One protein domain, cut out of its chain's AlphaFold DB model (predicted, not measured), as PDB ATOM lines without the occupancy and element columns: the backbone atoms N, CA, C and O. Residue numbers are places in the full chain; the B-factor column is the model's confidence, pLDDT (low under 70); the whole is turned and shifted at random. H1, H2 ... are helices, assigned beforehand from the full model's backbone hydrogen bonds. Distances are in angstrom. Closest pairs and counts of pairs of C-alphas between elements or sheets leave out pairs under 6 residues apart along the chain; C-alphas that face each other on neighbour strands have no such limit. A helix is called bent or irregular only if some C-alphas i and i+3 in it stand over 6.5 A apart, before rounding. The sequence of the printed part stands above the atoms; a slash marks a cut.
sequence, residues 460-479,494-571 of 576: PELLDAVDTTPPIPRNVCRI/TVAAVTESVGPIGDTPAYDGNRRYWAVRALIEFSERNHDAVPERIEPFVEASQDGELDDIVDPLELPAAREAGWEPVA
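AT A GLANCE: This is residues 460 to 479 and 494 to 571 of the 576 residues of an uncharacterized protein of Natrinema ejinorense (UniProt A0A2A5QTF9). One long helix, H4, runs through the middle, with the short helices H2 and H3 packed on one side of it and H5 crossing it on the other side. H6 packs on H5 and stays apart from H4, and H1 sits at the far edge beyond H2 and H3, touching no helix. The printed part has 98 residues, with six named helices in the order H1, H2, H3, H4, H5, H6 and no named strand; the class is all helix, with 52 residues in named elements. The whole is compact, with a radius of gyration of the C-alphas of 12.6 A and spans of 36 by 33 by 21 A.

IN THESE COORDINATES: H1 is residues 460 to 465, 8.8 A long, and begins with C-alpha 460 at (188.369, 225.177, 214.262). H2 is residues 474 to 479, also 8.8 A. After the cut, H3 is residues 494 to 501, 10.4 A. H4, residues 513 to 528, is the longest helix at 22.5 A, from C-alpha 513 at (201.534, 237.142, 233.734) to C-alpha 528 at (208.523, 227.858, 214.441). H5 is residues 536 to 546, 16.5 A; it is irregular, but only just, with C-alphas 537 and 540 6.8 A apart. H6 is residues 560 to 564, 6.6 A, and ends with C-alpha 564 at (213.414, 244.349, 222.229).

HOW THE PARTS SIT: H4 is the hub and touches three helices. H2 and H4 touch, closest at the C-alphas of Arg 474 and Arg 515, 4.4 A, at a shallow tilt of 28 degrees, the same way. H3 and H4 form a helical hairpin, closest at the C-alphas of Val 498 and Ala 519, 5.6 A; they run opposite ways at a tilt of 36 degrees, only just steep. H2 and H3 are close but not clearly touching, the C-alphas of Cys 477 and Val 498 being 7.2 A apart. Residues 520 to 527 of H4 touch H5, about perpendicular at 77 degrees, closest at the C-alphas of Ile 524 and Val 542, 5.8 A. The helix packing is mostly crossed, but only just: 1 of 3 pairs with a tilt is shallow. H5 and H6 touch, with the C-alphas of Pro 540 and Ala 561 closest at 4.8 A. H1 and H2 are apart, and H1 and H3 are only just apart, at 8.1 A. Every O i to N i+4 pair is within hydrogen-bond range in H1, H2, H3, H4 and H6; in H5, 5 of 7 are.

THE WHOLE: The C-alphas farthest apart are those of Glu 461 and Ala 571, 37.8 A. Residues 480 to 493 are cut out, and C-alphas 479 and 494 are 12.7 A apart across the cut. The links H3 to H4 and H5 to H6 are long. The mean pLDDT of the printed part is 85.6; residues 504 to 511 and 569 to 571 are under 70.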
ATOM      1  N   PRO A 460     189.156 224.244 215.070       92.88
ATOM      2  CA  PRO A 460     188.369 225.177 214.262       92.88
ATOM      3  C   PRO A 460     187.007 225.506 214.888       92.88
ATOM      4  O   PRO A 460     186.648 226.673 214.994       92.88
ATOM      5  N   GLU A 461     186.289 224.489 215.362       92.69
ATOM      6  CA  GLU A 461     184.974 224.659 215.991       92.69
ATOM      7  C   GLU A 461     185.098 225.334 217.367       92.69
ATOM      8  O   GLU A 461     184.287 226.187 217.724       92.69
ATOM      9  N   LEU A 462     186.163 225.021 218.112       91.75
ATOM     10  CA  LEU A 462     186.522 225.691 219.360       91.75
ATOM     11  C   LEU A 462     186.714 227.195 219.147       91.75
ATOM     12  O   LEU A 462     186.187 227.983 219.925       91.75
ATOM     13  N   LEU A 463     187.461 227.591 218.112       91.81
ATOM     14  CA  LEU A 463     187.715 228.997 217.788       91.81
ATOM     15  C   LEU A 463     186.446 229.740 217.358       91.81
ATOM     16  O   LEU A 463     186.322 230.922 217.663       91.81
ATOM     17  N   ASP A 464     185.501 229.052 216.714       90.38
ATOM     18  CA  ASP A 464     184.183 229.610 216.394       90.38
ATOM     19  C   ASP A 464     183.301 229.787 217.650       90.38
ATOM     20  O   ASP A 464     182.432 230.662 217.685       90.38
ATOM     21  N   ALA A 465     183.508 228.957 218.680       88.25
ATOM     22  CA  ALA A 465     182.709 228.946 219.906       88.25
ATOM     23  C   ALA A 465     183.224 229.896 221.004       88.25
ATOM     24  O   ALA A 465     182.422 230.420 221.787       88.25
ATOM     25  N   VAL A 466     184.542 230.106 221.103       87.62
ATOM     26  CA  VAL A 466     185.156 230.970 222.129       87.62
ATOM     27  C   VAL A 466     185.187 232.436 221.712       87.62
ATOM     28  O   VAL A 466     185.368 232.765 220.543       87.62
ATOM     29  N   ASP A 467     185.082 233.342 222.685       82.62
ATOM     30  CA  ASP A 467     185.366 234.755 222.431       82.62
ATOM     31  C   ASP A 467     186.859 234.946 222.117       82.62
ATOM     32  O   ASP A 467     187.722 234.862 222.995       82.62
ATOM     33  N   THR A 468     187.169 235.192 220.843       84.50
ATOM     34  CA  THR A 468     188.524 235.506 220.374       84.50
ATOM     35  C   THR A 468     188.849 236.997 220.477       84.50
ATOM     36  O   THR A 468     189.857 237.440 219.925       84.50
ATOM     37  N   THR A 469     188.012 237.797 221.147       86.62
ATOM     38  CA  THR A 469     188.315 239.201 221.437       86.62
ATOM     39  C   THR A 469     189.446 239.276 222.467       86.62
ATOM     40  O   THR A 469     189.345 238.671 223.534       86.62
ATOM     41  N   PRO A 470     190.527 240.029 222.202       85.69
ATOM     42  CA  PRO A 470     191.604 240.199 223.170       85.69
ATOM     43  C   PRO A 470     191.109 240.804 224.500       85.69
ATOM     44  O   PRO A 470     190.368 241.791 224.479       85.69
ATOM     45  N   PRO A 471     191.544 240.276 225.662       86.94
ATOM     46  CA  PRO A 471     192.486 239.171 225.815       86.94
ATOM     47  C   PRO A 471     191.857 237.793 225.604       86.94
ATOM     48  O   PRO A 471     190.885 237.437 226.268       86.94
ATOM     49  N   ILE A 472     192.519 236.966 224.794       89.06
ATOM     50  CA  ILE A 472     192.181 235.550 224.664       89.06
ATOM     51  C   ILE A 472     192.446 234.841 226.009       89.06
ATOM     52  O   ILE A 472     193.503 235.051 226.621       89.06
ATOM     53  N   PRO A 473     191.520 233.987 226.491       89.38
ATOM     54  CA  PRO A 473     191.709 233.234 227.726       89.38
ATOM     55  C   PRO A 473     192.975 232.365 227.707       89.38
ATOM     56  O   PRO A 473     193.258 231.685 226.721       89.38
ATOM     57  N   ARG A 474     193.695 232.294 228.840       90.75
ATOM     58  CA  ARG A 474     194.968 231.545 228.954       90.75
ATOM     59  C   ARG A 474     194.876 230.103 228.449       90.75
ATOM     60  O   ARG A 474     195.793 229.603 227.814       90.75
ATOM     61  N   ASN A 475     193.756 229.438 228.734       91.94
ATOM     62  CA  ASN A 475     193.556 228.034 228.404       91.94
ATOM     63  C   ASN A 475     193.364 227.848 226.890       91.94
ATOM     64  O   ASN A 475     193.824 226.854 226.348       91.94
ATOM     65  N   VAL A 476     192.766 228.826 226.200       93.38
ATOM     66  CA  VAL A 476     192.674 228.829 224.733       93.38
ATOM     67  C   VAL A 476     194.066 229.016 224.127       93.38
ATOM     68  O   VAL A 476     194.447 228.254 223.245       93.38
ATOM     69  N   CYS A 477     194.875 229.947 224.647       94.19
ATOM     70  CA  CYS A 477     196.269 230.090 224.212       94.19
ATOM     71  C   CYS A 477     197.095 228.813 224.451       94.19
ATOM     72  O   CYS A 477     197.882 228.427 223.593       94.19
ATOM     73  N   ARG A 478     196.878 228.126 225.577       94.44
ATOM     74  CA  ARG A 478     197.513 226.840 225.894       94.44
ATOM     75  C   ARG A 478     197.133 225.739 224.896       94.44
ATOM     76  O   ARG A 478     198.022 225.057 224.400       94.44
ATOM     77  N   ILE A 479     195.851 225.634 224.524       95.25
ATOM     78  CA  ILE A 479     195.377 224.709 223.473       95.25
ATOM     79  C   ILE A 479     196.038 225.019 222.128       95.25
ATOM     80  O   ILE A 479     196.519 224.118 221.443       95.25
ATOM     81  N   THR A 494     192.951 235.241 214.442       94.69
ATOM     82  CA  THR A 494     193.249 234.616 215.736       94.69
ATOM     83  C   THR A 494     194.700 234.882 216.135       94.69
ATOM     84  O   THR A 494     194.951 235.259 217.275       94.69
ATOM     85  N   VAL A 495     195.661 234.775 215.207       95.19
ATOM     86  CA  VAL A 495     197.076 235.104 215.480       95.19
ATOM     87  C   VAL A 495     197.244 236.577 215.874       95.19
ATOM     88  O   VAL A 495     197.986 236.891 216.812       95.19
ATOM     89  N   ALA A 496     196.517 237.485 215.217       93.56
ATOM     90  CA  ALA A 496     196.486 238.899 215.582       93.56
ATOM     91  C   ALA A 496     195.900 239.120 216.989       93.56
ATOM     92  O   ALA A 496     196.465 239.882 217.776       93.56
ATOM     93  N   ALA A 497     194.826 238.414 217.345       92.88
ATOM     94  CA  ALA A 497     194.219 238.497 218.671       92.88
ATOM     95  C   ALA A 497     195.111 237.906 219.785       92.88
ATOM     96  O   ALA A 497     195.235 238.497 220.863       92.88
ATOM     97  N   VAL A 498     195.812 236.793 219.528       93.62
ATOM     98  CA  VAL A 498     196.833 236.252 220.451       93.62
ATOM     99  C   VAL A 498     197.969 237.267 220.627       93.62
ATOM    100  O   VAL A 498     198.388 237.537 221.750       93.62
ATOM    101  N   THR A 499     198.412 237.902 219.538       93.06
ATOM    102  CA  THR A 499     199.434 238.961 219.561       93.06
ATOM    103  C   THR A 499     199.021 240.157 220.427       93.06
ATOM    104  O   THR A 499     199.850 240.708 221.153       93.06
ATOM    105  N   GLU A 500     197.758 240.582 220.358       89.69
ATOM    106  CA  GLU A 500     197.226 241.664 221.196       89.69
ATOM    107  C   GLU A 500     197.112 241.244 222.671       89.69
ATOM    108  O   GLU A 500     197.367 242.051 223.563       89.69
ATOM    109  N   SER A 501     196.851 239.959 222.932       89.50
ATOM    110  CA  SER A 501     196.728 239.387 224.282       89.50
ATOM    111  C   SER A 501     198.031 239.397 225.098       89.50
ATOM    112  O   SER A 501     197.972 239.288 226.327       89.50
ATOM    113  N   VAL A 502     199.186 239.569 224.439       88.31
ATOM    114  CA  VAL A 502     200.496 239.769 225.089       88.31
ATOM    115  C   VAL A 502     200.630 241.175 225.686       88.31
ATOM    116  O   VAL A 502     201.294 241.355 226.706       88.31
ATOM    117  N   GLY A 503     200.007 242.179 225.064       77.88
ATOM    118  CA  GLY A 503     200.131 243.575 225.477       77.88
ATOM    119  C   GLY A 503     199.377 243.912 226.771       77.88
ATOM    120  O   GLY A 503     198.585 243.114 227.284       77.88
ATOM    121  N   PRO A 504     199.596 245.117 227.322       68.19
ATOM    122  CA  PRO A 504     198.778 245.637 228.409       68.19
ATOM    123  C   PRO A 504     197.367 245.974 227.904       68.19
ATOM    124  O   PRO A 504     197.216 246.673 226.903       68.19
ATOM    125  N   ILE A 505     196.327 245.492 228.591       61.75
ATOM    126  CA  ILE A 505     194.927 245.712 228.193       61.75
ATOM    127  C   ILE A 505     194.171 246.418 229.322       61.75
ATOM    128  O   ILE A 505     193.811 245.787 230.314       61.75
ATOM    129  N   GLY A 506     193.892 247.715 229.151       62.03
ATOM    130  CA  GLY A 506     193.001 248.502 230.021       62.03
ATOM    131  C   GLY A 506     193.355 248.480 231.518       62.03
ATOM    132  O   GLY A 506     194.523 248.389 231.878       62.03
ATOM    133  N   ASP A 507     192.329 248.528 232.378       53.12
ATOM    134  CA  ASP A 507     192.423 248.436 233.851       53.12
ATOM    135  C   ASP A 507     192.619 246.987 234.359       53.12
ATOM    136  O   ASP A 507     192.367 246.682 235.528       53.12
ATOM    137  N   THR A 508     193.005 246.048 233.484       54.12
ATOM    138  CA  THR A 508     193.190 244.647 233.888       54.12
ATOM    139  C   THR A 508     194.409 244.572 234.812       54.12
ATOM    140  O   THR A 508     195.474 245.054 234.420       54.12
ATOM    141  N   PRO A 509     194.291 244.000 236.027       50.75
ATOM    142  CA  PRO A 509     195.369 244.012 237.008       50.75
ATOM    143  C   PRO A 509     196.694 243.523 236.417       50.75
ATOM    144  O   PRO A 509     196.717 242.578 235.629       50.75
ATOM    145  N   ALA A 510     197.805 244.102 236.876       50.59
ATOM    146  CA  ALA A 510     199.172 243.706 236.522       50.59
ATOM    147  C   ALA A 510     199.479 242.201 236.739       50.59
ATOM    148  O   ALA A 510     200.476 241.703 236.234       50.59
ATOM    149  N   TYR A 511     198.597 241.464 237.421       52.44
ATOM    150  CA  TYR A 511     198.769 240.093 237.902       52.44
ATOM    151  C   TYR A 511     198.439 238.949 236.921       52.44
ATOM    152  O   TYR A 511     198.404 237.797 237.347       52.44
ATOM    153  N   ASP A 512     198.224 239.203 235.626       71.38
ATOM    154  CA  ASP A 512     197.914 238.134 234.651       71.38
ATOM    155  C   ASP A 512     199.119 237.703 233.785       71.38
ATOM    156  O   ASP A 512     199.004 237.480 232.577       71.38
ATOM    157  N   GLY A 513     200.303 237.592 234.403       80.12
ATOM    158  CA  GLY A 513     201.534 237.142 233.734       80.12
ATOM    159  C   GLY A 513     201.404 235.746 233.112       80.12
ATOM    160  O   GLY A 513     201.903 235.506 232.018       80.12
ATOM    161  N   ASN A 514     200.630 234.854 233.738       85.75
ATOM    162  CA  ASN A 514     200.412 233.491 233.245       85.75
ATOM    163  C   ASN A 514     199.594 233.471 231.932       85.75
ATOM    164  O   ASN A 514     199.910 232.721 231.010       85.75
ATOM    165  N   ARG A 515     198.588 234.345 231.766       88.44
ATOM    166  CA  ARG A 515     197.910 234.491 230.463       88.44
ATOM    167  C   ARG A 515     198.870 234.981 229.384       88.44
ATOM    168  O   ARG A 515     198.872 234.431 228.283       88.44
ATOM    169  N   ARG A 516     199.675 236.007 229.688       89.50
ATOM    170  CA  ARG A 516     200.665 236.546 228.743       89.50
ATOM    171  C   ARG A 516     201.692 235.491 228.349       89.50
ATOM    172  O   ARG A 516     201.995 235.379 227.165       89.50
ATOM    173  N   TYR A 517     202.160 234.690 229.306       91.94
ATOM    174  CA  TYR A 517     203.047 233.556 229.060       91.94
ATOM    175  C   TYR A 517     202.469 232.619 227.997       91.94
ATOM    176  O   TYR A 517     203.111 232.389 226.974       91.94
ATOM    177  N   TRP A 518     201.227 232.159 228.167       93.38
ATOM    178  CA  TRP A 518     200.609 231.248 227.199       93.38
ATOM    179  C   TRP A 518     200.352 231.891 225.833       93.38
ATOM    180  O   TRP A 518     200.478 231.214 224.814       93.38
ATOM    181  N   ALA A 519     200.040 233.190 225.781       93.75
ATOM    182  CA  ALA A 519     199.925 233.914 224.515       93.75
ATOM    183  C   ALA A 519     201.274 233.989 223.776       93.75
ATOM    184  O   ALA A 519     201.334 233.713 222.578       93.75
ATOM    185  N   VAL A 520     202.367 234.297 224.486       94.50
ATOM    186  CA  VAL A 520     203.726 234.294 223.921       94.50
ATOM    187  C   VAL A 520     204.127 232.892 223.471       94.50
ATOM    188  O   VAL A 520     204.609 232.743 222.351       94.50
ATOM    189  N   ARG A 521     203.874 231.859 224.286       95.12
ATOM    190  CA  ARG A 521     204.135 230.459 223.919       95.12
ATOM    191  C   ARG A 521     203.431 230.080 222.620       95.12
ATOM    192  O   ARG A 521     204.096 229.597 221.717       95.12
ATOM    193  N   ALA A 522     202.137 230.370 222.474       95.38
ATOM    194  CA  ALA A 522     201.414 230.091 221.230       95.38
ATOM    195  C   ALA A 522     202.044 230.785 220.008       95.38
ATOM    196  O   ALA A 522     202.176 230.173 218.951       95.38
ATOM    197  N   LEU A 523     202.479 232.043 220.145       96.19
ATOM    198  CA  LEU A 523     203.125 232.783 219.052       96.19
ATOM    199  C   LEU A 523     204.502 232.223 218.683       96.19
ATOM    200  O   LEU A 523     204.842 232.225 217.501       96.19
ATOM    201  N   ILE A 524     205.275 231.742 219.660       95.19
ATOM    202  CA  ILE A 524     206.544 231.042 219.411       95.19
ATOM    203  C   ILE A 524     206.276 229.783 218.584       95.19
ATOM    204  O   ILE A 524     206.867 229.634 217.517       95.19
ATOM    205  N   GLU A 525     205.325 228.944 219.004       94.81
ATOM    206  CA  GLU A 525     204.966 227.720 218.274       94.81
ATOM    207  C   GLU A 525     204.501 228.032 216.840       94.81
ATOM    208  O   GLU A 525     204.901 227.380 215.875       94.81
ATOM    209  N   PHE A 526     203.703 229.089 216.655       95.50
ATOM    210  CA  PHE A 526     203.295 229.539 215.321       95.50
ATOM    211  C   PHE A 526     204.480 230.036 214.475       95.50
ATOM    212  O   PHE A 526     204.526 229.767 213.270       95.50
ATOM    213  N   SER A 527     205.441 230.741 215.087       93.94
ATOM    214  CA  SER A 527     206.660 231.226 214.426       93.94
ATOM    215  C   SER A 527     207.524 230.065 213.932       93.94
ATOM    216  O   SER A 527     207.913 230.026 212.765       93.94
ATOM    217  N   GLU A 528     207.744 229.056 214.780       91.88
ATOM    218  CA  GLU A 528     208.523 227.858 214.441       91.88
ATOM    219  C   GLU A 528     207.908 227.071 213.272       91.88
ATOM    220  O   GLU A 528     208.612 226.416 212.495       91.88
ATOM    221  N   ARG A 529     206.588 227.189 213.082       90.12
ATOM    222  CA  ARG A 529     205.851 226.615 211.945       90.12
ATOM    223  C   ARG A 529     205.725 227.547 210.738       90.12
ATOM    224  O   ARG A 529     205.108 227.159 209.750       90.12
ATOM    225  N   ASN A 530     206.399 228.697 210.752       90.50
ATOM    226  CA  ASN A 530     206.403 229.709 209.692       90.50
ATOM    227  C   ASN A 530     204.995 230.225 209.362       90.50
ATOM    228  O   ASN A 530     204.631 230.361 208.194       90.50
ATOM    229  N   HIS A 531     204.177 230.476 210.384       92.38
ATOM    230  CA  HIS A 531     202.867 231.074 210.178       92.38
ATOM    231  C   HIS A 531     203.010 232.557 209.783       92.38
ATOM    232  O   HIS A 531     203.425 233.382 210.594       92.38
ATOM    233  N   ASP A 532     202.610 232.915 208.557       90.94
ATOM    234  CA  ASP A 532     202.854 234.238 207.943       90.94
ATOM    235  C   ASP A 532     202.310 235.436 208.751       90.94
ATOM    236  O   ASP A 532     202.833 236.546 208.656       90.94
ATOM    237  N   ALA A 533     201.245 235.232 209.531       93.19
ATOM    238  CA  ALA A 533     200.636 236.276 210.363       93.19
ATOM    239  C   ALA A 533     201.378 236.570 211.684       93.19
ATOM    240  O   ALA A 533     201.010 237.517 212.382       93.19
ATOM    241  N   VAL A 534     202.393 235.778 212.056       93.75
ATOM    242  CA  VAL A 534     203.170 236.012 213.283       93.75
ATOM    243  C   VAL A 534     204.091 237.216 213.069       93.75
ATOM    244  O   VAL A 534     204.851 237.245 212.102       93.75
ATOM    245  N   PRO A 535     204.046 238.244 213.935       91.75
ATOM    246  CA  PRO A 535     204.850 239.436 213.718       91.75
ATOM    247  C   PRO A 535     206.328 239.181 214.047       91.75
ATOM    248  O   PRO A 535     206.646 238.531 215.037       91.75
ATOM    249  N   GLU A 536     207.240 239.799 213.288       89.50
ATOM    250  CA  GLU A 536     208.704 239.677 213.482       89.50
ATOM    251  C   GLU A 536     209.161 240.020 214.911       89.50
ATOM    252  O   GLU A 536     210.182 239.532 215.384       89.50
ATOM    253  N   ARG A 537     208.382 240.831 215.638       90.62
ATOM    254  CA  ARG A 537     208.669 241.199 217.031       90.62
ATOM    255  C   ARG A 537     208.580 240.039 218.032       90.62
ATOM    256  O   ARG A 537     208.870 240.262 219.197       90.62
ATOM    257  N   ILE A 538     208.150 238.844 217.623       92.44
ATOM    258  CA  ILE A 538     208.172 237.644 218.476       92.44
ATOM    259  C   ILE A 538     209.578 237.042 218.579       92.44
ATOM    260  O   ILE A 538     209.857 236.363 219.560       92.44
ATOM    261  N   GLU A 539     210.484 237.343 217.644       91.38
ATOM    262  CA  GLU A 539     211.833 236.754 217.601       91.38
ATOM    263  C   GLU A 539     212.617 236.854 218.929       91.38
ATOM    264  O   GLU A 539     213.142 235.832 219.368       91.38
ATOM    265  N   PRO A 540     212.623 237.990 219.663       92.00
ATOM    266  CA  PRO A 540     213.302 238.066 220.963       92.00
ATOM    267  C   PRO A 540     212.756 237.077 222.006       92.00
ATOM    268  O   PRO A 540     213.484 236.637 222.892       92.00
ATOM    269  N   PHE A 541     211.473 236.706 221.920       92.00
ATOM    270  CA  PHE A 541     210.876 235.700 222.805       92.00
ATOM    271  C   PHE A 541     211.199 234.270 222.384       92.00
ATOM    272  O   PHE A 541     211.274 233.397 223.247       92.00
ATOM    273  N   VAL A 542     211.417 234.029 221.088       91.69
ATOM    274  CA  VAL A 542     211.941 232.747 220.598       91.69
ATOM    275  C   VAL A 542     213.338 232.522 221.181       91.69
ATOM    276  O   VAL A 542     213.584 231.472 221.772       91.69
ATOM    277  N   GLU A 543     214.215 233.530 221.109       91.12
ATOM    278  CA  GLU A 543     215.560 233.486 221.705       91.12
ATOM    279  C   GLU A 543     215.495 233.278 223.231       91.12
ATOM    280  O   GLU A 543     216.078 232.324 223.748       91.12
ATOM    281  N   ALA A 544     214.691 234.074 223.946       90.19
ATOM    282  CA  ALA A 544     214.520 233.935 225.397       90.19
ATOM    283  C   ALA A 544     213.979 232.555 225.815       90.19
ATOM    284  O   ALA A 544     214.367 232.013 226.851       90.19
ATOM    285  N   SER A 545     213.096 231.950 225.012       90.25
ATOM    286  CA  SER A 545     212.617 230.590 225.264       90.25
ATOM    287  C   SER A 545     213.701 229.534 225.042       90.25
ATOM    288  O   SER A 545     213.718 228.545 225.773       90.25
ATOM    289  N   GLN A 546     214.584 229.710 224.057       90.31
ATOM    290  CA  GLN A 546     215.706 228.796 223.799       90.31
ATOM    291  C   GLN A 546     216.776 228.879 224.897       90.31
ATOM    292  O   GLN A 546     217.376 227.861 225.248       90.31
ATOM    293  N   ASP A 547     216.957 230.066 225.476       90.38
ATOM    294  CA  ASP A 547     217.868 230.316 226.597       90.38
ATOM    295  C   ASP A 547     217.280 229.902 227.964       90.38
ATOM    296  O   ASP A 547     217.986 229.905 228.977       90.38
ATOM    297  N   GLY A 548     216.008 229.483 228.000       87.44
ATOM    298  CA  GLY A 548     215.315 229.046 229.214       87.44
ATOM    299  C   GLY A 548     214.907 230.190 230.148       87.44
ATOM    300  O   GLY A 548     214.703 229.958 231.336       87.44
ATOM    301  N   GLU A 549     214.812 231.418 229.633       87.12
ATOM    302  CA  GLU A 549     214.408 232.611 230.391       87.12
ATOM    303  C   GLU A 549     212.879 232.787 230.457       87.12
ATOM    304  O   GLU A 549     212.376 233.502 231.324       87.12
ATOM    305  N   LEU A 550     212.134 232.138 229.554       87.88
ATOM    306  CA  LEU A 550     210.671 232.153 229.518       87.88
ATOM    307  C   LEU A 550     210.091 230.976 230.326       87.88
ATOM    308  O   LEU A 550     210.150 229.832 229.878       87.88
ATOM    309  N   ASP A 551     209.481 231.273 231.477       84.06
ATOM    310  CA  ASP A 551     208.866 230.298 232.396       84.06
ATOM    311  C   ASP A 551     207.447 230.735 232.814       84.06
ATOM    312  O   ASP A 551     207.121 231.921 232.755       84.06
ATOM    313  N   ASP A 552     206.602 229.796 233.240       80.12
ATOM    314  CA  ASP A 552     205.175 230.011 233.535       80.12
ATOM    315  C   ASP A 552     204.911 230.874 234.787       80.12
ATOM    316  O   ASP A 552     203.801 231.386 234.986       80.12
ATOM    317  N   ILE A 553     205.950 231.076 235.603       81.88
ATOM    318  CA  ILE A 553     205.977 231.971 236.765       81.88
ATOM    319  C   ILE A 553     206.510 233.377 236.454       81.88
ATOM    320  O   ILE A 553     206.399 234.259 237.308       81.88
ATOM    321  N   VAL A 554     207.101 233.597 235.274       82.62
ATOM    322  CA  VAL A 554     207.679 234.886 234.870       82.62
ATOM    323  C   VAL A 554     206.729 235.580 233.905       82.62
ATOM    324  O   VAL A 554     206.325 235.014 232.892       82.62
ATOM    325  N   ASP A 555     206.381 236.832 234.191       86.44
ATOM    326  CA  ASP A 555     205.615 237.633 233.244       86.44
ATOM    327  C   ASP A 555     206.489 237.975 232.024       86.44
ATOM    328  O   ASP A 555     207.523 238.632 232.184       86.44
ATOM    329  N   PRO A 556     206.092 237.601 230.791       87.69
ATOM    330  CA  PRO A 556     206.886 237.898 229.605       87.69
ATOM    331  C   PRO A 556     207.205 239.386 229.426       87.69
ATOM    332  O   PRO A 556     208.239 239.704 228.848       87.69
ATOM    333  N   LEU A 557     206.368 240.304 229.930       87.25
ATOM    334  CA  LEU A 557     206.621 241.751 229.843       87.25
ATOM    335  C   LEU A 557     207.753 242.247 230.759       87.25
ATOM    336  O   LEU A 557     208.226 243.374 230.589       87.25
ATOM    337  N   GLU A 558     208.208 241.426 231.706       85.69
ATOM    338  CA  GLU A 558     209.348 241.732 232.577       85.69
ATOM    339  C   GLU A 558     210.696 241.320 231.958       85.69
ATOM    340  O   GLU A 558     211.750 241.795 232.398       85.69
ATOM    341  N   LEU A 559     210.679 240.488 230.910       87.12
ATOM    342  CA  LEU A 559     211.881 240.002 230.236       87.12
ATOM    343  C   LEU A 559     212.539 241.092 229.366       87.12
ATOM    344  O   LEU A 559     211.846 241.933 228.783       87.12
ATOM    345  N   PRO A 560     213.877 241.064 229.187       86.88
ATOM    346  CA  PRO A 560     214.566 241.918 228.213       86.88
ATOM    347  C   PRO A 560     213.962 241.811 226.805       86.88
ATOM    348  O   PRO A 560     213.781 242.836 226.141       86.88
ATOM    349  N   ALA A 561     213.548 240.598 226.420       87.44
ATOM    350  CA  ALA A 561     212.864 240.287 225.167       87.44
ATOM    351  C   ALA A 561     211.637 241.177 224.899       87.44
ATOM    352  O   ALA A 561     211.424 241.594 223.763       87.44
ATOM    353  N   ALA A 562     210.865 241.558 225.927       84.00
ATOM    354  CA  ALA A 562     209.711 242.445 225.757       84.00
ATOM    355  C   ALA A 562     210.109 243.827 225.240       84.00
ATOM    356  O   ALA A 562     209.486 244.355 224.319       84.00
ATOM    357  N   ARG A 563     211.188 244.395 225.788       83.88
ATOM    358  CA  ARG A 563     211.690 245.709 225.367       83.88
ATOM    359  C   ARG A 563     212.223 245.666 223.941       83.88
ATOM    360  O   ARG A 563     212.012 246.610 223.186       83.88
ATOM    361  N   GLU A 564     212.891 244.576 223.579       85.62
ATOM    362  CA  GLU A 564     213.414 244.349 222.229       85.62
ATOM    363  C   GLU A 564     212.288 244.143 221.206       85.62
ATOM    364  O   GLU A 564     212.352 244.679 220.101       85.62
ATOM    365  N   ALA A 565     211.206 243.477 221.613       84.19
ATOM    366  CA  ALA A 565     209.973 243.306 220.845       84.19
ATOM    367  C   ALA A 565     209.102 244.577 220.757       84.19
ATOM    368  O   ALA A 565     208.093 244.603 220.045       84.19
ATOM    369  N   GLY A 566     209.455 245.646 221.479       83.00
ATOM    370  CA  GLY A 566     208.677 246.885 221.521       83.00
ATOM    371  C   GLY A 566     207.385 246.792 222.340       83.00
ATOM    372  O   GLY A 566     206.450 247.552 222.087       83.00
ATOM    373  N   TRP A 567     207.317 245.873 223.307       82.88
ATOM    374  CA  TRP A 567     206.298 245.861 224.352       82.88
ATOM    375  C   TRP A 567     206.815 246.603 225.589       82.88
ATOM    376  O   TRP A 567     207.803 246.212 226.212       82.88
ATOM    377  N   GLU A 568     206.167 247.717 225.932       70.50
ATOM    378  CA  GLU A 568     206.508 248.489 227.127       70.50
ATOM    379  C   GLU A 568     205.915 247.816 228.382       70.50
ATOM    380  O   GLU A 568     204.745 247.418 228.355       70.50
ATOM    381  N   PRO A 569     206.678 247.691 229.486       61.59
ATOM    382  CA  PRO A 569     206.134 247.233 230.760       61.59
ATOM    383  C   PRO A 569     205.015 248.168 231.228       61.59
ATOM    384  O   PRO A 569     205.128 249.387 231.075       61.59
ATOM    385  N   VAL A 570     203.961 247.623 231.842       57.22
ATOM    386  CA  VAL A 570     202.969 248.449 232.547       57.22
ATOM    387  C   VAL A 570     203.711 249.203 233.647       57.22
ATOM    388  O   VAL A 570     204.328 248.581 234.510       57.22
ATOM    389  N   ALA A 571     203.702 250.535 233.601       53.53
ATOM    390  CA  ALA A 571     204.235 251.335 234.693       53.53
ATOM    391  C   ALA A 571     203.443 250.998 235.964       53.53
ATOM    392  O   ALA A 571     202.222 251.135 235.987       53.53
TER     393      ALA A 571